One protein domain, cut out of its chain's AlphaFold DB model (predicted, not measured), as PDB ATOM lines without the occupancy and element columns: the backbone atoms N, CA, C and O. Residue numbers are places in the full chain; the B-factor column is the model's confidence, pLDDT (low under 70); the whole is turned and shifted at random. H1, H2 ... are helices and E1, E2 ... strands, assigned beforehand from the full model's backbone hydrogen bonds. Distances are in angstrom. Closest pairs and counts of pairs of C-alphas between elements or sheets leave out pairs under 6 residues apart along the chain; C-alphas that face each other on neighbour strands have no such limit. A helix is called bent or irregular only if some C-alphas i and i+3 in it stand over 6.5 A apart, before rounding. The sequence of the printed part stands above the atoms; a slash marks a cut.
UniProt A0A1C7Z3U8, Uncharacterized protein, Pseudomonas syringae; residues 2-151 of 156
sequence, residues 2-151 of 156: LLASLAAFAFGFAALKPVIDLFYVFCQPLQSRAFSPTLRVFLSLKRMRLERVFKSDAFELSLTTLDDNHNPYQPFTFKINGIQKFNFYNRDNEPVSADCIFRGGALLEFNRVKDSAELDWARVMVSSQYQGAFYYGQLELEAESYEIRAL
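AT A GLANCE: This is residues 2 to 151 of the 156 residues of an uncharacterized protein of Pseudomonas syringae (UniProt A0A1C7Z3U8). A small closed barrel of six antiparallel strands has the short helix H2 packed on it from outside, where the strands curl round that helix, and residues 2 to 14 of the bent helix H1 stick out as an arm. E4 is a small flap on E3, outside the ring E1 E2 E3 E7 E6 E5. The printed part has 150 residues, with two named helices and seven named strands in the order H1 H2 E1 E2 E3 E4 E5 E6 E7, a mixed class. It is compact, with a radius of gyration of the C-alphas of 16.5 A, and spans 57 by 40 by 31 A.

HOW THE PARTS SIT: Start at H1, residues 2 to 26, assigned as one helix by its hydrogen bonds but bent: C-alphas 15 and 18 are 6.6 A apart. Its arms, H1a, residues 2 to 15, and H1b, residues 18 to 26, stand at a steep tilt of 40 degrees, and neither is on the barrel. H1b touches H2, residues 37 to 44, at a steep tilt of 55 degrees, opposite ways; the closest C-alphas, of Phe 26 and Pro 37, are 6.5 A apart. In H1a, H1b and H2 every O i to N i+4 pair is within hydrogen-bond range. H2 is on the barrel, outside it, at a height over the sheet of 6.2 A. Its closest C-alphas to E7, residues 133 to 150, are those of Thr 38 and Tyr 146, 6.2 A apart. Next look at E1, residues 47 to 55, E2, residues 58 to 66, E3, residues 72 to 89, and E4, residues 95 to 97: a meander, each strand the antiparallel neighbour of the one before. Within hydrogen-bond range are N 51 and O 62, 2.7 A, N 61 and O 78, 2.8 A, and N 96 and O 88, 2.8 A. E5, residues 107 to 112, E6, residues 122 to 130, and E7 form a second meander, with N 109 and O 127 at 2.8 A and N 126 and O 137 at 2.8 A. The ring closes where E5 pairs with E1, N 108 and O 48 at 2.8 A, and E3 with E7, N 79 and O 147 at 2.8 A.

IN THESE COORDINATES: Find C-alpha 2 at (-2.983, -28.316, -37.439); from there H1a runs 20.3 A. E1 begins at C-alpha 47, (15.018, -1.895, -25.380). E3 is 27.8 A long and bends by 119 degrees at residue 84. E7 is 28.6 A long, bends by 117 degrees at residue 144 and ends at C-alpha 150, (3.388, 5.397, -32.968).

THE WHOLE: The C-alphas farthest apart, of Leu 2 and Glu 94, are 57.7 A apart. The printed part has no cut and no long link. The model's pLDDT is under 70 in residues 2 to 36 and 112 to 122.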
ATOM      1  N   LEU A   2      -3.335 -28.652 -38.840       48.75
ATOM      2  CA  LEU A   2      -2.983 -28.316 -37.439       48.75
ATOM      3  C   LEU A   2      -1.756 -27.394 -37.251       48.75
ATOM      4  O   LEU A   2      -1.694 -26.641 -36.286       48.75
ATOM      5  N   LEU A   3      -0.785 -27.419 -38.168       45.81
ATOM      6  CA  LEU A   3       0.412 -26.562 -38.086       45.81
ATOM      7  C   LEU A   3       0.125 -25.086 -38.415       45.81
ATOM      8  O   LEU A   3       0.743 -24.195 -37.841       45.81
ATOM      9  N   ALA A   4      -0.844 -24.821 -39.296       47.94
ATOM     10  CA  ALA A   4      -1.210 -23.461 -39.692       47.94
ATOM     11  C   ALA A   4      -1.967 -22.712 -38.580       47.94
ATOM     12  O   ALA A   4      -1.775 -21.511 -38.403       47.94
ATOM     13  N   SER A   5      -2.784 -23.418 -37.791       54.94
ATOM     14  CA  SER A   5      -3.522 -22.842 -36.662       54.94
ATOM     15  C   SER A   5      -2.622 -22.533 -35.462       54.94
ATOM     16  O   SER A   5      -2.803 -21.497 -34.828       54.94
ATOM     17  N   LEU A   6      -1.613 -23.371 -35.187       50.19
ATOM     18  CA  LEU A   6      -0.596 -23.112 -34.158       50.19
ATOM     19  C   LEU A   6       0.287 -21.904 -34.504       50.19
ATOM     20  O   LEU A   6       0.534 -21.061 -33.644       50.19
ATOM     21  N   ALA A   7       0.706 -21.780 -35.768       54.84
ATOM     22  CA  ALA A   7       1.472 -20.624 -36.233       54.84
ATOM     23  C   ALA A   7       0.656 -19.322 -36.156       54.84
ATOM     24  O   ALA A   7       1.177 -18.304 -35.705       54.84
ATOM     25  N   ALA A   8      -0.631 -19.357 -36.522       54.28
ATOM     26  CA  ALA A   8      -1.523 -18.202 -36.419       54.28
ATOM     27  C   ALA A   8      -1.765 -17.768 -34.961       54.28
ATOM     28  O   ALA A   8      -1.783 -16.571 -34.673       54.28
ATOM     29  N   PHE A   9      -1.887 -18.722 -34.029       55.69
ATOM     30  CA  PHE A   9      -2.009 -18.430 -32.596       55.69
ATOM     31  C   PHE A   9      -0.725 -17.831 -32.012       55.69
ATOM     32  O   PHE A   9      -0.792 -16.861 -31.260       55.69
ATOM     33  N   ALA A  10       0.443 -18.362 -32.385       56.16
ATOM     34  CA  ALA A  10       1.734 -17.837 -31.945       56.16
ATOM     35  C   ALA A  10       2.000 -16.424 -32.495       56.16
ATOM     36  O   ALA A  10       2.438 -15.550 -31.747       56.16
ATOM     37  N   PHE A  11       1.668 -16.170 -33.767       56.44
ATOM     38  CA  PHE A  11       1.757 -14.835 -34.370       56.44
ATOM     39  C   PHE A  11       0.779 -13.847 -33.733       56.44
ATOM     40  O   PHE A  11       1.165 -12.723 -33.417       56.44
ATOM     41  N   GLY A  12      -0.468 -14.268 -33.504       50.66
ATOM     42  CA  GLY A  12      -1.470 -13.460 -32.815       50.66
ATOM     43  C   GLY A  12      -1.021 -13.094 -31.403       50.66
ATOM     44  O   GLY A  12      -1.064 -11.926 -31.036       50.66
ATOM     45  N   PHE A  13      -0.502 -14.059 -30.640       57.66
ATOM     46  CA  PHE A  13      -0.009 -13.832 -29.282       57.66
ATOM     47  C   PHE A  13       1.226 -12.923 -29.247       57.66
ATOM     48  O   PHE A  13       1.280 -12.011 -28.429       57.66
ATOM     49  N   ALA A  14       2.187 -13.105 -30.158       57.00
ATOM     50  CA  ALA A  14       3.358 -12.232 -30.259       57.00
ATOM     51  C   ALA A  14       2.982 -10.790 -30.643       57.00
ATOM     52  O   ALA A  14       3.562  -9.843 -30.114       57.00
ATOM     53  N   ALA A  15       1.980 -10.612 -31.510       57.22
ATOM     54  CA  ALA A  15       1.473  -9.297 -31.899       57.22
ATOM     55  C   ALA A  15       0.606  -8.634 -30.809       57.22
ATOM     56  O   ALA A  15       0.626  -7.409 -30.676       57.22
ATOM     57  N   LEU A  16      -0.128  -9.422 -30.011       56.97
ATOM     58  CA  LEU A  16      -0.967  -8.944 -28.902       56.97
ATOM     59  C   LEU A  16      -0.194  -8.708 -27.606       56.97
ATOM     60  O   LEU A  16      -0.603  -7.861 -26.818       56.97
ATOM     61  N   LYS A  17       0.922  -9.407 -27.382       56.81
ATOM     62  CA  LYS A  17       1.783  -9.233 -26.207       56.81
ATOM     63  C   LYS A  17       2.128  -7.761 -25.922       56.81
ATOM     64  O   LYS A  17       1.857  -7.332 -24.806       56.81
ATOM     65  N   PRO A  18       2.604  -6.948 -26.887       54.12
ATOM     66  CA  PRO A  18       2.879  -5.535 -26.626       54.12
ATOM     67  C   PRO A  18       1.621  -4.725 -26.285       54.12
ATOM     68  O   PRO A  18       1.711  -3.771 -25.524       54.12
ATOM     69  N   VAL A  19       0.443  -5.102 -26.800       59.88
ATOM     70  CA  VAL A  19      -0.834  -4.437 -26.478       59.88
ATOM     71  C   VAL A  19      -1.286  -4.779 -25.055       59.88
ATOM     72  O   VAL A  19      -1.738  -3.907 -24.316       59.88
ATOM     73  N   ILE A  20      -1.136  -6.042 -24.658       60.34
ATOM     74  CA  ILE A  20      -1.478  -6.538 -23.320       60.34
ATOM     75  C   ILE A  20      -0.524  -5.958 -22.272       60.34
ATOM     76  O   ILE A  20      -0.982  -5.483 -21.233       60.34
ATOM     77  N   ASP A  21       0.779  -5.939 -22.560       54.22
ATOM     78  CA  ASP A  21       1.794  -5.358 -21.677       54.22
ATOM     79  C   ASP A  21       1.522  -3.856 -21.465       54.22
ATOM     80  O   ASP A  21       1.585  -3.365 -20.337       54.22
ATOM     81  N   LEU A  22       1.102  -3.145 -22.519       57.22
ATOM     82  CA  LEU A  22       0.678  -1.747 -22.443       57.22
ATOM     83  C   LEU A  22      -0.552  -1.570 -21.536       57.22
ATOM     84  O   LEU A  22      -0.552  -0.715 -20.652       57.22
ATOM     85  N   PHE A  23      -1.587  -2.393 -21.725       60.16
ATOM     86  CA  PHE A  23      -2.817  -2.334 -20.929       60.16
ATOM     87  C   PHE A  23      -2.554  -2.609 -19.442       60.16
ATOM     88  O   PHE A  23      -3.060  -1.900 -18.574       60.16
ATOM     89  N   TYR A  24      -1.694  -3.582 -19.136       58.19
ATOM     90  CA  TYR A  24      -1.329  -3.918 -17.760       58.19
ATOM     91  C   TYR A  24      -0.633  -2.757 -17.037       58.19
ATOM     92  O   TYR A  24      -0.886  -2.523 -15.855       58.19
ATOM     93  N   VAL A  25       0.192  -1.981 -17.748       55.16
ATOM     94  CA  VAL A  25       0.857  -0.780 -17.211       55.16
ATOM     95  C   VAL A  25      -0.150   0.323 -16.855       55.16
ATOM     96  O   VAL A  25       0.045   1.021 -15.856       55.16
ATOM     97  N   PHE A  26      -1.249   0.452 -17.608       56.88
ATOM     98  CA  PHE A  26      -2.335   1.387 -17.285       56.88
ATOM     99  C   PHE A  26      -3.160   0.955 -16.064       56.88
ATOM    100  O   PHE A  26      -3.670   1.812 -15.346       56.88
ATOM    101  N   CYS A  27      -3.274  -0.351 -15.800       55.81
ATOM    102  CA  CYS A  27      -4.085  -0.892 -14.706       55.81
ATOM    103  C   CYS A  27      -3.364  -0.979 -13.345       55.81
ATOM    104  O   CYS A  27      -3.995  -1.354 -12.356       55.81
ATOM    105  N   GLN A  28      -2.067  -0.659 -13.257       49.31
ATOM    106  CA  GLN A  28      -1.347  -0.702 -11.979       49.31
ATOM    107  C   GLN A  28      -1.758   0.450 -11.042       49.31
ATOM    108  O   GLN A  28      -1.816   1.603 -11.484       49.31
ATOM    109  N   PRO A  29      -1.992   0.169  -9.742       42.09
ATOM    110  CA  PRO A  29      -2.478   1.157  -8.786       42.09
ATOM    111  C   PRO A  29      -1.546   2.373  -8.700       42.09
ATOM    112  O   PRO A  29      -0.319   2.261  -8.634       42.09
ATOM    113  N   LEU A  30      -2.153   3.557  -8.745       48.78
ATOM    114  CA  LEU A  30      -1.478   4.851  -8.747       48.78
ATOM    115  C   LEU A  30      -0.956   5.165  -7.333       48.78
ATOM    116  O   LEU A  30      -1.731   5.524  -6.453       48.78
ATOM    117  N   GLN A  31       0.355   5.030  -7.107       46.75
ATOM    118  CA  GLN A  31       1.019   5.591  -5.921       46.75
ATOM    119  C   GLN A  31       1.114   7.128  -6.011       46.75
ATOM    120  O   GLN A  31       1.057   7.698  -7.101       46.75
ATOM    121  N   SER A  32       1.229   7.776  -4.846       42.88
ATOM    122  CA  SER A  32       0.761   9.133  -4.501       42.88
ATOM    123  C   SER A  32       1.346  10.341  -5.247       42.88
ATOM    124  O   SER A  32       0.887  11.450  -4.994       42.88
ATOM    125  N   ARG A  33       2.256  10.161  -6.206       49.91
ATOM    126  CA  ARG A  33       2.516  11.103  -7.310       49.91
ATOM    127  C   ARG A  33       2.868  10.286  -8.543       49.91
ATOM    128  O   ARG A  33       3.922   9.667  -8.651       49.91
ATOM    129  N   ALA A  34       1.899  10.183  -9.441       54.16
ATOM    130  CA  ALA A  34       1.956   9.235 -10.530       54.16
ATOM    131  C   ALA A  34       2.746   9.811 -11.704       54.16
ATOM    132  O   ALA A  34       2.343  10.823 -12.273       54.16
ATOM    133  N   PHE A  35       3.803   9.116 -12.141       60.75
ATOM    134  CA  PHE A  35       4.296   9.273 -13.511       60.75
ATOM    135  C   PHE A  35       3.120   9.336 -14.472       60.75
ATOM    136  O   PHE A  35       2.205   8.507 -14.355       60.75
ATOM    137  N   SER A  36       3.177  10.273 -15.424       68.50
ATOM    138  CA  SER A  36       2.186  10.313 -16.491       68.50
ATOM    139  C   SER A  36       2.096   8.914 -17.122       68.50
ATOM    140  O   SER A  36       3.126   8.243 -17.271       68.50
ATOM    141  N   PRO A  37       0.897   8.422 -17.469       73.69
ATOM    142  CA  PRO A  37       0.751   7.103 -18.081       73.69
ATOM    143  C   PRO A  37       1.664   6.919 -19.303       73.69
ATOM    144  O   PRO A  37       2.269   5.867 -19.483       73.69
ATOM    145  N   THR A  38       1.852   7.989 -20.075       77.88
ATOM    146  CA  THR A  38       2.784   8.068 -21.202       77.88
ATOM    147  C   THR A  38       4.231   7.792 -20.792       77.88
ATOM    148  O   THR A  38       4.906   6.973 -21.411       77.88
ATOM    149  N   LEU A  39       4.713   8.427 -19.721       77.75
ATOM    150  CA  LEU A  39       6.060   8.197 -19.205       77.75
ATOM    151  C   LEU A  39       6.218   6.768 -18.670       77.75
ATOM    152  O   LEU A  39       7.250   6.146 -18.899       77.75
ATOM    153  N   ARG A  40       5.184   6.196 -18.035       75.19
ATOM    154  CA  ARG A  40       5.199   4.781 -17.613       75.19
ATOM    155  C   ARG A  40       5.350   3.836 -18.797       75.19
ATOM    156  O   ARG A  40       6.151   2.910 -18.728       75.19
ATOM    157  N   VAL A  41       4.600   4.084 -19.871       75.81
ATOM    158  CA  VAL A  41       4.717   3.322 -21.115       75.81
ATOM    159  C   VAL A  41       6.142   3.420 -21.644       75.81
ATOM    160  O   VAL A  41       6.773   2.384 -21.820       75.81
ATOM    161  N   PHE A  42       6.681   4.632 -21.809       80.44
ATOM    162  CA  PHE A  42       8.057   4.832 -22.271       80.44
ATOM    163  C   PHE A  42       9.076   4.046 -21.430       80.44
ATOM    164  O   PHE A  42       9.878   3.299 -21.980       80.44
ATOM    165  N   LEU A  43       8.994   4.136 -20.100       75.88
ATOM    166  CA  LEU A  43       9.903   3.441 -19.180       75.88
ATOM    167  C   LEU A  43       9.716   1.915 -19.153       75.88
ATOM    168  O   LEU A  43      10.622   1.192 -18.746       75.88
ATOM    169  N   SER A  44       8.544   1.414 -19.553       73.50
ATOM    170  CA  SER A  44       8.281  -0.026 -19.671       73.50
ATOM    171  C   SER A  44       8.857  -0.635 -20.954       73.50
ATOM    172  O   SER A  44       9.039  -1.854 -21.031       73.50
ATOM    173  N   LEU A  45       9.188   0.196 -21.950       77.69
ATOM    174  CA  LEU A  45       9.851  -0.235 -23.174       77.69
ATOM    175  C   LEU A  45      11.330  -0.496 -22.878       77.69
ATOM    176  O   LEU A  45      12.165   0.404 -22.867       77.69
ATOM    177  N   LYS A  46      11.644  -1.767 -22.621       78.19
ATOM    178  CA  LYS A  46      12.960  -2.194 -22.132       78.19
ATOM    179  C   LYS A  46      14.114  -1.869 -23.069       78.19
ATOM    180  O   LYS A  46      15.175  -1.527 -22.575       78.19
ATOM    181  N   ARG A  47      13.942  -2.031 -24.386       88.81
ATOM    182  CA  ARG A  47      15.018  -1.895 -25.380       88.81
ATOM    183  C   ARG A  47      14.559  -1.082 -26.570       88.81
ATOM    184  O   ARG A  47      13.541  -1.392 -27.192       88.81
ATOM    185  N   MET A  48      15.314  -0.041 -26.885       92.00
ATOM    186  CA  MET A  48      14.971   0.905 -27.936       92.00
ATOM    187  C   MET A  48      16.223   1.357 -28.668       92.00
ATOM    188  O   MET A  48      17.238   1.655 -28.050       92.00
ATOM    189  N   ARG A  49      16.146   1.459 -29.992       92.56
ATOM    190  CA  ARG A  49      17.155   2.152 -30.788       92.56
ATOM    191  C   ARG A  49      16.707   3.585 -31.005       92.56
ATOM    192  O   ARG A  49      15.602   3.821 -31.492       92.56
ATOM    193  N   LEU A  50      17.558   4.534 -30.652       92.44
ATOM    194  CA  LEU A  50      17.324   5.941 -30.918       92.44
ATOM    195  C   LEU A  50      17.735   6.243 -32.355       92.44
ATOM    196  O   LEU A  50      18.903   6.150 -32.694       92.44
ATOM    197  N   GLU A  51      16.789   6.588 -33.216       91.56
ATOM    198  CA  GLU A  51      17.051   6.875 -34.630       91.56
ATOM    199  C   GLU A  51      17.512   8.319 -34.815       91.56
ATOM    200  O   GLU A  51      18.470   8.599 -35.535       91.56
ATOM    201  N   ARG A  52      16.812   9.257 -34.166       89.75
ATOM    202  CA  ARG A  52      17.060  10.698 -34.285       89.75
ATOM    203  C   ARG A  52      16.722  11.416 -32.992       89.75
ATOM    204  O   ARG A  52      15.838  10.995 -32.247       89.75
ATOM    205  N   VAL A  53      17.416  12.525 -32.775       89.94
ATOM    206  CA  VAL A  53      17.219  13.429 -31.644       89.94
ATOM    207  C   VAL A  53      17.028  14.826 -32.196       89.94
ATOM    208  O   VAL A  53      17.891  15.327 -32.916       89.94
ATOM    209  N   PHE A  54      15.910  15.447 -31.853       88.31
ATOM    210  CA  PHE A  54      15.589  16.814 -32.222       88.31
ATOM    211  C   PHE A  54      15.468  17.654 -30.954       88.31
ATOM    212  O   PHE A  54      14.700  17.340 -30.046       88.31
ATOM    213  N   LYS A  55      16.266  18.719 -30.896       85.12
ATOM    214  CA  LYS A  55      16.290  19.684 -29.796       85.12
ATOM    215  C   LYS A  55      15.788  21.018 -30.326       85.12
ATOM    216  O   LYS A  55      16.453  21.633 -31.154       85.12
ATOM    217  N   SER A  56      14.608  21.420 -29.882       80.75
ATOM    218  CA  SER A  56      14.000  22.720 -30.181       80.75
ATOM    219  C   SER A  56      13.337  23.243 -28.901       80.75
ATOM    220  O   SER A  56      13.824  22.945 -27.812       80.75
ATOM    221  N   ASP A  57      12.201  23.929 -29.014       78.31
ATOM    222  CA  ASP A  57      11.321  24.268 -27.886       78.31
ATOM    223  C   ASP A  57      10.828  23.019 -27.129       78.31
ATOM    224  O   ASP A  57      10.481  23.078 -25.951       78.31
ATOM    225  N   ALA A  58      10.828  21.867 -27.805       82.88
ATOM    226  CA  ALA A  58      10.607  20.554 -27.219       82.88
ATOM    227  C   ALA A  58      11.768  19.606 -27.539       82.88
ATOM    228  O   ALA A  58      12.444  19.741 -28.569       82.88
ATOM    229  N   PHE A  59      11.958  18.613 -26.669       89.25
ATOM    230  CA  PHE A  59      12.888  17.516 -26.903       89.25
ATOM    231  C   PHE A  59      12.143  16.338 -27.517       89.25
ATOM    232  O   PHE A  59      11.271  15.744 -26.882       89.25
ATOM    233  N   GLU A  60      12.463  16.016 -28.765       92.44
ATOM    234  CA  GLU A  60      11.797  14.960 -29.516       92.44
ATOM    235  C   GLU A  60      12.782  13.858 -29.904       92.44
ATOM    236  O   GLU A  60      13.832  14.090 -30.507       92.44
ATOM    237  N   LEU A  61      12.416  12.629 -29.556       92.25
ATOM    238  CA  LEU A  61      13.172  11.419 -29.826       92.25
ATOM    239  C   LEU A  61      12.413  10.575 -30.842       92.25
ATOM    240  O   LEU A  61      11.266  10.205 -30.607       92.25
ATOM    241  N   SER A  62      13.058  10.226 -31.952       92.88
ATOM    242  CA  SER A  62      12.567   9.179 -32.852       92.88
ATOM    243  C   SER A  62      13.186   7.855 -32.431       92.88
ATOM    244  O   SER A  62      14.408   7.724 -32.446       92.88
ATOM    245  N   LEU A  63      12.363   6.886 -32.048       93.19
ATOM    246  CA  LEU A  63      12.787   5.628 -31.441       93.19
ATOM    247  C   LEU A  63      12.183   4.441 -32.188       93.19
ATOM    248  O   LEU A  63      11.084   4.530 -32.730       93.19
ATOM    249  N   THR A  64      12.872   3.309 -32.142       91.69
ATOM    250  CA  THR A  64      12.360   2.015 -32.596       91.69
ATOM    251  C   THR A  64      12.472   1.015 -31.455       91.69
ATOM    252  O   THR A  64      13.568   0.798 -30.940       91.69
ATOM    253  N   THR A  65      11.363   0.398 -31.043       90.44
ATOM    254  CA  THR A  65      11.410  -0.689 -30.055       90.44
ATOM    255  C   THR A  65      12.101  -1.914 -30.637       90.44
ATOM    256  O   THR A  65      11.948  -2.211 -31.827       90.44
ATOM    257  N   LEU A  66      12.845  -2.626 -29.793       88.25
ATOM    258  CA  LEU A  66      13.546  -3.848 -30.166       88.25
ATOM    259  C   LEU A  66      13.009  -5.048 -29.382       88.25
ATOM    260  O   LEU A  66      12.624  -4.910 -28.219       88.25
ATOM    261  N   ASP A  67      12.999  -6.216 -30.019       83.62
ATOM    262  CA  ASP A  67      12.722  -7.491 -29.354       83.62
ATOM    263  C   ASP A  67      13.947  -8.022 -28.573       83.62
ATOM    264  O   ASP A  67      15.009  -7.392 -28.504       83.62
ATOM    265  N   ASP A  68      13.811  -9.208 -27.973       82.00
ATOM    266  CA  ASP A  68      14.891  -9.833 -27.198       82.00
ATOM    267  C   ASP A  68      16.131 -10.180 -28.047       82.00
ATOM    268  O   ASP A  68      17.239 -10.256 -27.511       82.00
ATOM    269  N   ASN A  69      15.954 -10.318 -29.363       84.12
ATOM    270  CA  ASN A  69      16.996 -10.589 -30.352       84.12
ATOM    271  C   ASN A  69      17.527  -9.308 -31.023       84.12
ATOM    272  O   ASN A  69      18.288  -9.401 -31.983       84.12
ATOM    273  N   HIS A  70      17.165  -8.124 -30.517       82.00
ATOM    274  CA  HIS A  70      17.527  -6.811 -31.064       82.00
ATOM    275  C   HIS A  70      16.930  -6.499 -32.447       82.00
ATOM    276  O   HIS A  70      17.384  -5.571 -33.121       82.00
ATOM    277  N   ASN A  71      15.890  -7.219 -32.871       83.94
ATOM    278  CA  ASN A  71      15.200  -6.908 -34.116       83.94
ATOM    279  C   ASN A  71      14.219  -5.743 -33.915       83.94
ATOM    280  O   ASN A  71      13.478  -5.725 -32.928       83.94
ATOM    281  N   PRO A  72      14.168  -4.779 -34.851       86.38
ATOM    282  CA  PRO A  72      13.244  -3.656 -34.777       86.38
ATOM    283  C   PRO A  72      11.791  -4.101 -34.969       86.38
ATOM    284  O   PRO A  72      11.480  -4.837 -35.905       86.38
ATOM    285  N   TYR A  73      10.886  -3.609 -34.118       82.69
ATOM    286  CA  TYR A  73       9.471  -3.997 -34.141       82.69
ATOM    287  C   TYR A  73       8.495  -2.836 -34.389       82.69
ATOM    288  O   TYR A  73       7.614  -2.959 -35.250       82.69
ATOM    289  N   GLN A  74       8.611  -1.727 -33.648       86.88
ATOM    290  CA  GLN A  74       7.676  -0.599 -33.742       86.88
ATOM    291  C   GLN A  74       8.405   0.750 -33.619       86.88
ATOM    292  O   GLN A  74       8.919   1.061 -32.542       86.88
ATOM    293  N   PRO A  75       8.428   1.578 -34.682       90.25
ATOM    294  CA  PRO A  75       8.907   2.950 -34.589       90.25
ATOM    295  C   PRO A  75       7.865   3.858 -33.924       90.25
ATOM    296  O   PRO A  75       6.654   3.666 -34.078       90.25
ATOM    297  N   PHE A  76       8.320   4.865 -33.191       90.62
ATOM    298  CA  PHE A  76       7.480   5.863 -32.538       90.62
ATOM    299  C   PHE A  76       8.284   7.135 -32.237       90.62
ATOM    300  O   PHE A  76       9.515   7.125 -32.251       90.62
ATOM    301  N   THR A  77       7.594   8.237 -31.962       92.19
ATOM    302  CA  THR A  77       8.210   9.445 -31.411       92.19
ATOM    303  C   THR A  77       7.853   9.603 -29.943       92.19
ATOM    304  O   THR A  77       6.731   9.298 -29.533       92.19
ATOM    305  N   PHE A  78       8.818  10.065 -29.151       91.19
ATOM    306  CA  PHE A  78       8.622  10.500 -27.774       91.19
ATOM    307  C   PHE A  78       8.977  11.977 -27.678       91.19
ATOM    308  O   PHE A  78      10.127  12.356 -27.902       91.19
ATOM    309  N   LYS A  79       7.984  12.807 -27.377       91.00
ATOM    310  CA  LYS A  79       8.132  14.253 -27.252       91.00
ATOM    311  C   LYS A  79       7.974  14.665 -25.794       91.00
ATOM    312  O   LYS A  79       7.024  14.256 -25.126       91.00
ATOM    313  N   ILE A  80       8.908  15.483 -25.328       88.88
ATOM    314  CA  ILE A  80       8.982  16.002 -23.966       88.88
ATOM    315  C   ILE A  80       8.902  17.526 -24.049       88.88
ATOM    316  O   ILE A  80       9.761  18.156 -24.671       88.88
ATOM    317  N   ASN A  81       7.872  18.115 -23.440       87.94
ATOM    318  CA  ASN A  81       7.679  19.567 -23.418       87.94
ATOM    319  C   ASN A  81       7.871  20.100 -21.997       87.94
ATOM    320  O   ASN A  81       7.438  19.453 -21.041       87.94
ATOM    321  N   GLY A  82       8.485  21.279 -21.877       85.50
ATOM    322  CA  GLY A  82       8.709  21.929 -20.585       85.50
ATOM    323  C   GLY A  82       9.593  21.085 -19.667       85.50
ATOM    324  O   GLY A  82       9.159  20.696 -18.587       85.50
ATOM    325  N   ILE A  83      10.802  20.728 -20.123       85.88
ATOM    326  CA  ILE A  83      11.762  19.951 -19.324       85.88
ATOM    327  C   ILE A  83      12.141  20.748 -18.074       85.88
ATOM    328  O   ILE A  83      12.707  21.833 -18.172       85.88
ATOM    329  N   GLN A  84      11.868  20.169 -16.909       83.06
ATOM    330  CA  GLN A  84      12.247  20.705 -15.603       83.06
ATOM    331  C   GLN A  84      13.517  20.023 -15.086       83.06
ATOM    332  O   GLN A  84      14.376  20.680 -14.500       83.06
ATOM    333  N   LYS A  85      13.674  18.719 -15.357       81.44
ATOM    334  CA  LYS A  85      14.900  17.961 -15.087       81.44
ATOM    335  C   LYS A  85      15.202  16.975 -16.202       81.44
ATOM    336  O   LYS A  85      14.312  16.272 -16.679       81.44
ATOM    337  N   PHE A  86      16.471  16.904 -16.583       82.62
ATOM    338  CA  PHE A  86      16.968  15.950 -17.567       82.62
ATOM    339  C   PHE A  86      18.448  15.657 -17.322       82.62
ATOM    340  O   PHE A  86      19.328  16.118 -18.047       82.62
ATOM    341  N   ASN A  87      18.713  14.922 -16.245       86.25
ATOM    342  CA  ASN A  87      20.066  14.660 -15.771       86.25
ATOM    343  C   ASN A  87      20.417  13.192 -15.974       86.25
ATOM    344  O   ASN A  87      19.588  12.313 -15.745       86.25
ATOM    345  N   PHE A  88      21.656  12.920 -16.362       89.19
ATOM    346  CA  PHE A  88      22.198  11.572 -16.334       89.19
ATOM    347  C   PHE A  88      23.276  11.510 -15.255       89.19
ATOM    348  O   PHE A  88      24.159  12.357 -15.205       89.19
ATOM    349  N   TYR A  89      23.190  10.525 -14.374       89.81
ATOM    350  CA  TYR A  89      24.172  10.271 -13.328       89.81
ATOM    351  C   TYR A  89      24.926   9.005 -13.698       89.81
ATOM    352  O   TYR A  89      24.298   7.974 -13.931       89.81
ATOM    353  N   ASN A  90      26.253   9.069 -13.784       89.25
ATOM    354  CA  ASN A  90      27.067   7.896 -14.107       89.25
ATOM    355  C   ASN A  90      27.069   6.871 -12.941       89.25
ATOM    356  O   ASN A  90      26.339   7.007 -11.958       89.25
ATOM    357  N   ARG A  91      27.887   5.814 -13.043       85.62
ATOM    358  CA  ARG A  91      28.013   4.791 -11.984       85.62
ATOM    359  C   ARG A  91      28.464   5.348 -10.636       85.62
ATOM    360  O   ARG A  91      28.028   4.832  -9.612       85.62
ATOM    361  N   ASP A  92      29.282   6.391 -10.658       87.56
ATOM    362  CA  ASP A  92      29.810   7.070  -9.474       87.56
ATOM    363  C   ASP A  92      28.835   8.140  -8.946       87.56
ATOM    364  O   ASP A  92      29.143   8.880  -8.015       87.56
ATOM    365  N   ASN A  93      27.624   8.190  -9.519       84.12
ATOM    366  CA  ASN A  93      26.569   9.154  -9.227       84.12
ATOM    367  C   ASN A  93      26.975  10.611  -9.513       84.12
ATOM    368  O   ASN A  93      26.386  11.552  -8.976       84.12
ATOM    369  N   GLU A  94      27.964  10.810 -10.380       86.81
ATOM    370  CA  GLU A  94      28.371  12.131 -10.834       86.81
ATOM    371  C   GLU A  94      27.429  12.606 -11.946       86.81
ATOM    372  O   GLU A  94      27.117  11.838 -12.869       86.81
ATOM    373  N   PRO A  95      26.973  13.869 -11.891       86.81
ATOM    374  CA  PRO A  95      26.142  14.429 -12.937       86.81
ATOM    375  C   PRO A  95      26.953  14.576 -14.224       86.81
ATOM    376  O   PRO A  95      27.996  15.228 -14.273       86.81
ATOM    377  N   VAL A  96      26.429  14.001 -15.296       85.00
ATOM    378  CA  VAL A  96      26.951  14.099 -16.654       85.00
ATOM    379  C   VAL A  96      25.820  14.511 -17.595       85.00
ATOM    380  O   VAL A  96      24.633  14.330 -17.318       85.00
ATOM    381  N   SER A  97      26.177  15.099 -18.734       81.94
ATOM    382  CA  SER A  97      25.169  15.506 -19.714       81.94
ATOM    383  C   SER A  97      24.424  14.288 -20.265       81.94
ATOM    384  O   SER A  97      25.053  13.366 -20.785       81.94
ATOM    385  N   ALA A  98      23.088  14.314 -20.237       82.19
ATOM    386  CA  ALA A  98      22.244  13.278 -20.840       82.19
ATOM    387  C   ALA A  98      22.466  13.136 -22.364       82.19
ATOM    388  O   ALA A  98      22.128  12.116 -22.967       82.19
ATOM    389  N   ASP A  99      23.130  14.105 -22.994       80.88
ATOM    390  CA  ASP A  99      23.535  14.058 -24.401       80.88
ATOM    391  C   ASP A  99      24.500  12.915 -24.716       80.88
ATOM    392  O   ASP A  99      24.676  12.557 -25.882       80.88
ATOM    393  N   CYS A 100      25.175  12.345 -23.714       77.81
ATOM    394  CA  CYS A 100      26.018  11.175 -23.934       77.81
ATOM    395  C   CYS A 100      25.193   9.929 -24.277       77.81
ATOM    396  O   CYS A 100      25.652   9.109 -25.067       77.81
ATOM    397  N   ILE A 101      23.971   9.814 -23.747       86.44
ATOM    398  CA  ILE A 101      23.099   8.659 -23.979       86.44
ATOM    399  C   ILE A 101      22.074   8.905 -25.090       86.44
ATOM    400  O   ILE A 101      21.763   7.973 -25.828       86.44
ATOM    401  N   PHE A 102      21.598  10.140 -25.282       86.56
ATOM    402  CA  PHE A 102      20.640  10.473 -26.341       86.56
ATOM    403  C   PHE A 102      21.343  10.916 -27.629       86.56
ATOM    404  O   PHE A 102      21.369  12.099 -27.973       86.56
ATOM    405  N   ARG A 103      21.903   9.947 -28.362       84.81
ATOM    406  CA  ARG A 103      22.515  10.147 -29.688       84.81
ATOM    407  C   ARG A 103      21.847   9.284 -30.751       84.81
ATOM    408  O   ARG A 103      21.527   8.127 -30.498       84.81
ATOM    409  N   GLY A 104      21.652   9.832 -31.951       84.88
ATOM    410  CA  GLY A 104      21.136   9.053 -33.081       84.88
ATOM    411  C   GLY A 104      22.039   7.849 -33.358       84.88
ATOM    412  O   GLY A 104      23.244   8.011 -33.515       84.88
ATOM    413  N   GLY A 105      21.461   6.655 -33.380       84.75
ATOM    414  CA  GLY A 105      22.128   5.356 -33.444       84.75
ATOM    415  C   GLY A 105      22.351   4.668 -32.090       84.75
ATOM    416  O   GLY A 105      22.791   3.521 -32.087       84.75
ATOM    417  N   ALA A 106      22.075   5.319 -30.955       90.00
ATOM    418  CA  ALA A 106      22.274   4.716 -29.639       90.00
ATOM    419  C   ALA A 106      21.266   3.589 -29.369       90.00
ATOM    420  O   ALA A 106      20.063   3.744 -29.594       90.00
ATOM    421  N   LEU A 107      21.756   2.467 -28.846       91.50
ATOM    422  CA  LEU A 107      20.925   1.428 -28.248       91.50
ATOM    423  C   LEU A 107      20.697   1.784 -26.784       91.50
ATOM    424  O   LEU A 107      21.661   1.840 -26.031       91.50
ATOM    425  N   LEU A 108      19.448   2.006 -26.398       90.62
ATOM    426  CA  LEU A 108      19.037   2.324 -25.040       90.62
ATOM    427  C   LEU A 108      18.344   1.118 -24.417       90.62
ATOM    428  O   LEU A 108      17.379   0.601 -24.990       90.62
ATOM    429  N   GLU A 109      18.777   0.717 -23.225       87.81
ATOM    430  CA  GLU A 109      18.013  -0.206 -22.397       87.81
ATOM    431  C   GLU A 109      17.637   0.422 -21.061       87.81
ATOM    432  O   GLU A 109      18.474   0.958 -20.336       87.81
ATOM    433  N   PHE A 110      16.352   0.327 -20.737       83.12
ATOM    434  CA  PHE A 110      15.761   0.893 -19.537       83.12
ATOM    435  C   PHE A 110      15.425  -0.228 -18.568       83.12
ATOM    436  O   PHE A 110      14.695  -1.167 -18.893       83.12
ATOM    437  N   ASN A 111      15.938  -0.110 -17.350       73.69
ATOM    438  CA  ASN A 111      15.631  -1.013 -16.257       73.69
ATOM    439  C   ASN A 111      15.055  -0.224 -15.086       73.69
ATOM    440  O   ASN A 111      15.611   0.781 -14.638       73.69
ATOM    441  N   ARG A 112      13.935  -0.713 -14.553       65.19
ATOM    442  CA  ARG A 112      13.350  -0.157 -13.334       65.19
ATOM    443  C   ARG A 112      14.325  -0.356 -12.173       65.19
ATOM    444  O   ARG A 112      14.817  -1.465 -11.960       65.19
ATOM    445  N   VAL A 113      14.568   0.701 -11.403       66.12
ATOM    446  CA  VAL A 113      15.331   0.613 -10.155       66.12
ATOM    447  C   VAL A 113      14.488  -0.179  -9.150       66.12
ATOM    448  O   VAL A 113      13.390   0.252  -8.797       66.12
ATOM    449  N   LYS A 114      14.954  -1.372  -8.756       54.88
ATOM    450  CA  LYS A 114      14.195  -2.312  -7.906       54.88
ATOM    451  C   LYS A 114      13.923  -1.778  -6.494       54.88
ATOM    452  O   LYS A 114      12.866  -2.083  -5.957       54.88
ATOM    453  N   ASP A 115      14.815  -0.943  -5.959       49.84
ATOM    454  CA  ASP A 115      14.814  -0.544  -4.542       49.84
ATOM    455  C   ASP A 115      14.552   0.958  -4.319       49.84
ATOM    456  O   ASP A 115      14.801   1.489  -3.238       49.84
ATOM    457  N   SER A 116      14.042   1.675  -5.328       47.34
ATOM    458  CA  SER A 116      13.692   3.093  -5.173       47.34
ATOM    459  C   SER A 116      12.383   3.226  -4.392       47.34
ATOM    460  O   SER A 116      11.301   3.213  -4.977       47.34
ATOM    461  N   ALA A 117      12.483   3.343  -3.067       43.84
ATOM    462  CA  ALA A 117      11.374   3.760  -2.204       43.84
ATOM    463  C   ALA A 117      10.976   5.233  -2.436       43.84
ATOM    464  O   ALA A 117       9.882   5.652  -2.065       43.84
ATOM    465  N   GLU A 118      11.854   6.011  -3.073       42.06
ATOM    466  CA  GLU A 118      11.630   7.410  -3.413       42.06
ATOM    467  C   GLU A 118      10.891   7.504  -4.751       42.06
ATOM    468  O   GLU A 118      11.430   7.222  -5.824       42.06
ATOM    469  N   LEU A 119       9.612   7.849  -4.660       46.31
ATOM    470  CA  LEU A 119       8.740   8.181  -5.777       46.31
ATOM    471  C   LEU A 119       8.611   9.693  -5.822       46.31
ATOM    472  O   LEU A 119       7.949  10.232  -4.945       46.31
ATOM    473  N   ASP A 120       9.201  10.346  -6.827       43.03
ATOM    474  CA  ASP A 120       8.728  11.674  -7.260       43.03
ATOM    475  C   ASP A 120       9.186  12.124  -8.671       43.03
ATOM    476  O   ASP A 120       8.807  13.200  -9.116       43.03
ATOM    477  N   TRP A 121       9.960  11.331  -9.425       56.72
ATOM    478  CA  TRP A 121      10.494  11.706 -10.752       56.72
ATOM    479  C   TRP A 121      11.052  10.470 -11.474       56.72
ATOM    480  O   TRP A 121      11.334   9.464 -10.818       56.72
ATOM    481  N   ALA A 122      11.087  10.457 -12.817       63.47
ATOM    482  CA  ALA A 122      11.380   9.241 -13.583       63.47
ATOM    483  C   ALA A 122      12.867   8.917 -13.517       63.47
ATOM    484  O   ALA A 122      13.609   9.173 -14.460       63.47
ATOM    485  N   ARG A 123      13.288   8.370 -12.374       73.38
ATOM    486  CA  ARG A 123      14.607   7.793 -12.179       73.38
ATOM    487  C   ARG A 123      14.602   6.378 -12.725       73.38
ATOM    488  O   ARG A 123      13.920   5.493 -12.206       73.38
ATOM    489  N   VAL A 124      15.365   6.159 -13.782       78.50
ATOM    490  CA  VAL A 124      15.474   4.855 -14.434       78.50
ATOM    491  C   VAL A 124      16.932   4.521 -14.668       78.50
ATOM    492  O   VAL A 124      17.738   5.399 -14.972       78.50
ATOM    493  N   MET A 125      17.280   3.248 -14.512       84.56
ATOM    494  CA  MET A 125      18.603   2.786 -14.893       84.56
ATOM    495  C   MET A 125      18.655   2.682 -16.413       84.56
ATOM    496  O   MET A 125      17.810   2.011 -17.007       84.56
ATOM    497  N   VAL A 126      19.637   3.329 -17.027       87.62
ATOM    498  CA  VAL A 126      19.829   3.345 -18.475       87.62
ATOM    499  C   VAL A 126      21.200   2.778 -18.808       87.62
ATOM    500  O   VAL A 126      22.214   3.270 -18.311       87.62
ATOM    501  N   SER A 127      21.232   1.763 -19.667       88.12
ATOM    502  CA  SER A 127      22.412   1.414 -20.461       88.12
ATOM    503  C   SER A 127      22.275   2.036 -21.847       88.12
ATOM    504  O   SER A 127      21.211   1.984 -22.458       88.12
ATOM    505  N   SER A 128      23.349   2.641 -22.347       89.62
ATOM    506  CA  SER A 128      23.422   3.169 -23.705       89.62
ATOM    507  C   SER A 128      24.685   2.678 -24.397       89.62
ATOM    508  O   SER A 128      25.780   2.803 -23.848       89.62
ATOM    509  N   GLN A 129      24.540   2.133 -25.602       88.00
ATOM    510  CA  GLN A 129      25.660   1.763 -26.462       88.00
ATOM    511  C   GLN A 129      25.625   2.595 -27.743       88.00
ATOM    512  O   GLN A 129      24.655   2.548 -28.501       88.00
ATOM    513  N   TYR A 130      26.703   3.330 -28.014       86.94
ATOM    514  CA  TYR A 130      26.852   4.143 -29.219       86.94
ATOM    515  C   TYR A 130      28.294   4.086 -29.728       86.94
ATOM    516  O   TYR A 130      29.218   4.424 -28.997       86.94
ATOM    517  N   GLN A 131      28.497   3.650 -30.978       85.56
ATOM    518  CA  GLN A 131      29.824   3.564 -31.622       85.56
ATOM    519  C   GLN A 131      30.909   2.876 -30.762       85.56
ATOM    520  O   GLN A 131      32.062   3.294 -30.736       85.56
ATOM    521  N   GLY A 132      30.541   1.819 -30.028       82.25
ATOM    522  CA  GLY A 132      31.459   1.087 -29.145       82.25
ATOM    523  C   GLY A 132      31.670   1.714 -27.762       82.25
ATOM    524  O   GLY A 132      32.189   1.035 -26.879       82.25
ATOM    525  N   ALA A 133      31.215   2.948 -27.527       85.69
ATOM    526  CA  ALA A 133      31.157   3.537 -26.195       85.69
ATOM    527  C   ALA A 133      29.934   3.012 -25.432       85.69
ATOM    528  O   ALA A 133      28.827   2.950 -25.978       85.69
ATOM    529  N   PHE A 134      30.143   2.642 -24.168       89.00
ATOM    530  CA  PHE A 134      29.097   2.155 -23.277       89.00
ATOM    531  C   PHE A 134      28.920   3.110 -22.099       89.00
ATOM    532  O   PHE A 134      29.864   3.383 -21.358       89.00
ATOM    533  N   TYR A 135      27.694   3.582 -21.916       89.62
ATOM    534  CA  TYR A 135      27.285   4.429 -20.806       89.62
ATOM    535  C   TYR A 135      26.284   3.664 -19.951       89.62
ATOM    536  O   TYR A 135      25.373   3.025 -20.469       89.62
ATOM    537  N   TYR A 136      26.443   3.733 -18.635       90.62
ATOM    538  CA  TYR A 136      25.526   3.101 -17.697       90.62
ATOM    539  C   TYR A 136      25.356   3.980 -16.473       90.62
ATOM    540  O   TYR A 136      26.349   4.436 -15.904       90.62
ATOM    541  N   GLY A 137      24.110   4.206 -16.080       89.62
ATOM    542  CA  GLY A 137      23.805   5.155 -15.025       89.62
ATOM    543  C   GLY A 137      22.316   5.412 -14.863       89.62
ATOM    544  O   GLY A 137      21.481   4.709 -15.429       89.62
ATOM    545  N   GLN A 138      21.979   6.431 -14.086       88.75
ATOM    546  CA  GLN A 138      20.604   6.788 -13.765       88.75
ATOM    547  C   GLN A 138      20.173   8.009 -14.573       88.75
ATOM    548  O   GLN A 138      20.812   9.054 -14.505       88.75
ATOM    549  N   LEU A 139      19.079   7.891 -15.316       86.69
ATOM    550  CA  LEU A 139      18.423   9.023 -15.961       86.69
ATOM    551  C   LEU A 139      17.351   9.571 -15.024       86.69
ATOM    552  O   LEU A 139      16.471   8.820 -14.618       86.69
ATOM    553  N   GLU A 140      17.428  10.861 -14.721       84.38
ATOM    554  CA  GLU A 140      16.386  11.670 -14.096       84.38
ATOM    555  C   GLU A 140      15.643  12.454 -15.172       84.38
ATOM    556  O   GLU A 140      16.257  13.253 -15.884       84.38
ATOM    557  N   LEU A 141      14.329  12.259 -15.271       82.94
ATOM    558  CA  LEU A 141      13.479  13.012 -16.185       82.94
ATOM    559  C   LEU A 141      12.233  13.552 -15.468       82.94
ATOM    560  O   LEU A 141      11.462  12.795 -14.873       82.94
ATOM    561  N   GLU A 142      12.032  14.864 -15.575       81.69
ATOM    562  CA  GLU A 142      10.860  15.598 -15.096       81.69
ATOM    563  C   GLU A 142      10.498  16.686 -16.114       81.69
ATOM    564  O   GLU A 142      11.366  17.418 -16.593       81.69
ATOM    565  N   ALA A 143       9.223  16.779 -16.477       84.12
ATOM    566  CA  ALA A 143       8.732  17.685 -17.503       84.12
ATOM    567  C   ALA A 143       7.231  17.949 -17.329       84.12
ATOM    568  O   ALA A 143       6.524  17.145 -16.717       84.12
ATOM    569  N   GLU A 144       6.748  19.044 -17.914       85.44
ATOM    570  CA  GLU A 144       5.337  19.448 -17.866       85.44
ATOM    571  C   GLU A 144       4.412  18.450 -18.569       85.44
ATOM    572  O   GLU A 144       3.327  18.137 -18.077       85.44
ATOM    573  N   SER A 145       4.822  17.944 -19.738       84.06
ATOM    574  CA  SER A 145       4.027  16.974 -20.491       84.06
ATOM    575  C   SER A 145       4.871  16.041 -21.355       84.06
ATOM    576  O   SER A 145       5.992  16.353 -21.764       84.06
ATOM    577  N   TYR A 146       4.279  14.883 -21.654       86.00
ATOM    578  CA  TYR A 146       4.883  13.817 -22.442       86.00
ATOM    579  C   TYR A 146       3.900  13.331 -23.494       86.00
ATOM    580  O   TYR A 146       2.719  13.123 -23.203       86.00
ATOM    581  N   GLU A 147       4.406  13.059 -24.687       87.81
ATOM    582  CA  GLU A 147       3.611  12.546 -25.792       87.81
ATOM    583  C   GLU A 147       4.341  11.397 -26.491       87.81
ATOM    584  O   GLU A 147       5.520  11.505 -26.821       87.81
ATOM    585  N   ILE A 148       3.627  10.292 -26.723       88.06
ATOM    586  CA  ILE A 148       4.096   9.167 -27.537       88.06
ATOM    587  C   ILE A 148       3.199   9.058 -28.758       88.06
ATOM    588  O   ILE A 148       1.978   8.959 -28.623       88.06
ATOM    589  N   ARG A 149       3.797   9.010 -29.948       87.94
ATOM    590  CA  ARG A 149       3.074   8.737 -31.195       87.94
ATOM    591  C   ARG A 149       3.710   7.568 -31.920       87.94
ATOM    592  O   ARG A 149       4.865   7.640 -32.324       87.94
ATOM    593  N   ALA A 150       2.953   6.490 -32.109       87.06
ATOM    594  CA  ALA A 150       3.388   5.397 -32.968       87.06
ATOM    595  C   ALA A 150       3.545   5.906 -34.407       87.06
ATOM    596  O   ALA A 150       2.666   6.586 -34.935       87.06
ATOM    597  N   LEU A 151       4.664   5.565 -35.039       84.31
ATOM    598  CA  LEU A 151       4.892   5.853 -36.447       84.31
ATOM    599  C   LEU A 151       4.424   4.662 -37.295       84.31
ATOM    600  O   LEU A 151       4.488   3.512 -36.842       84.31
TER     601      LEU A 151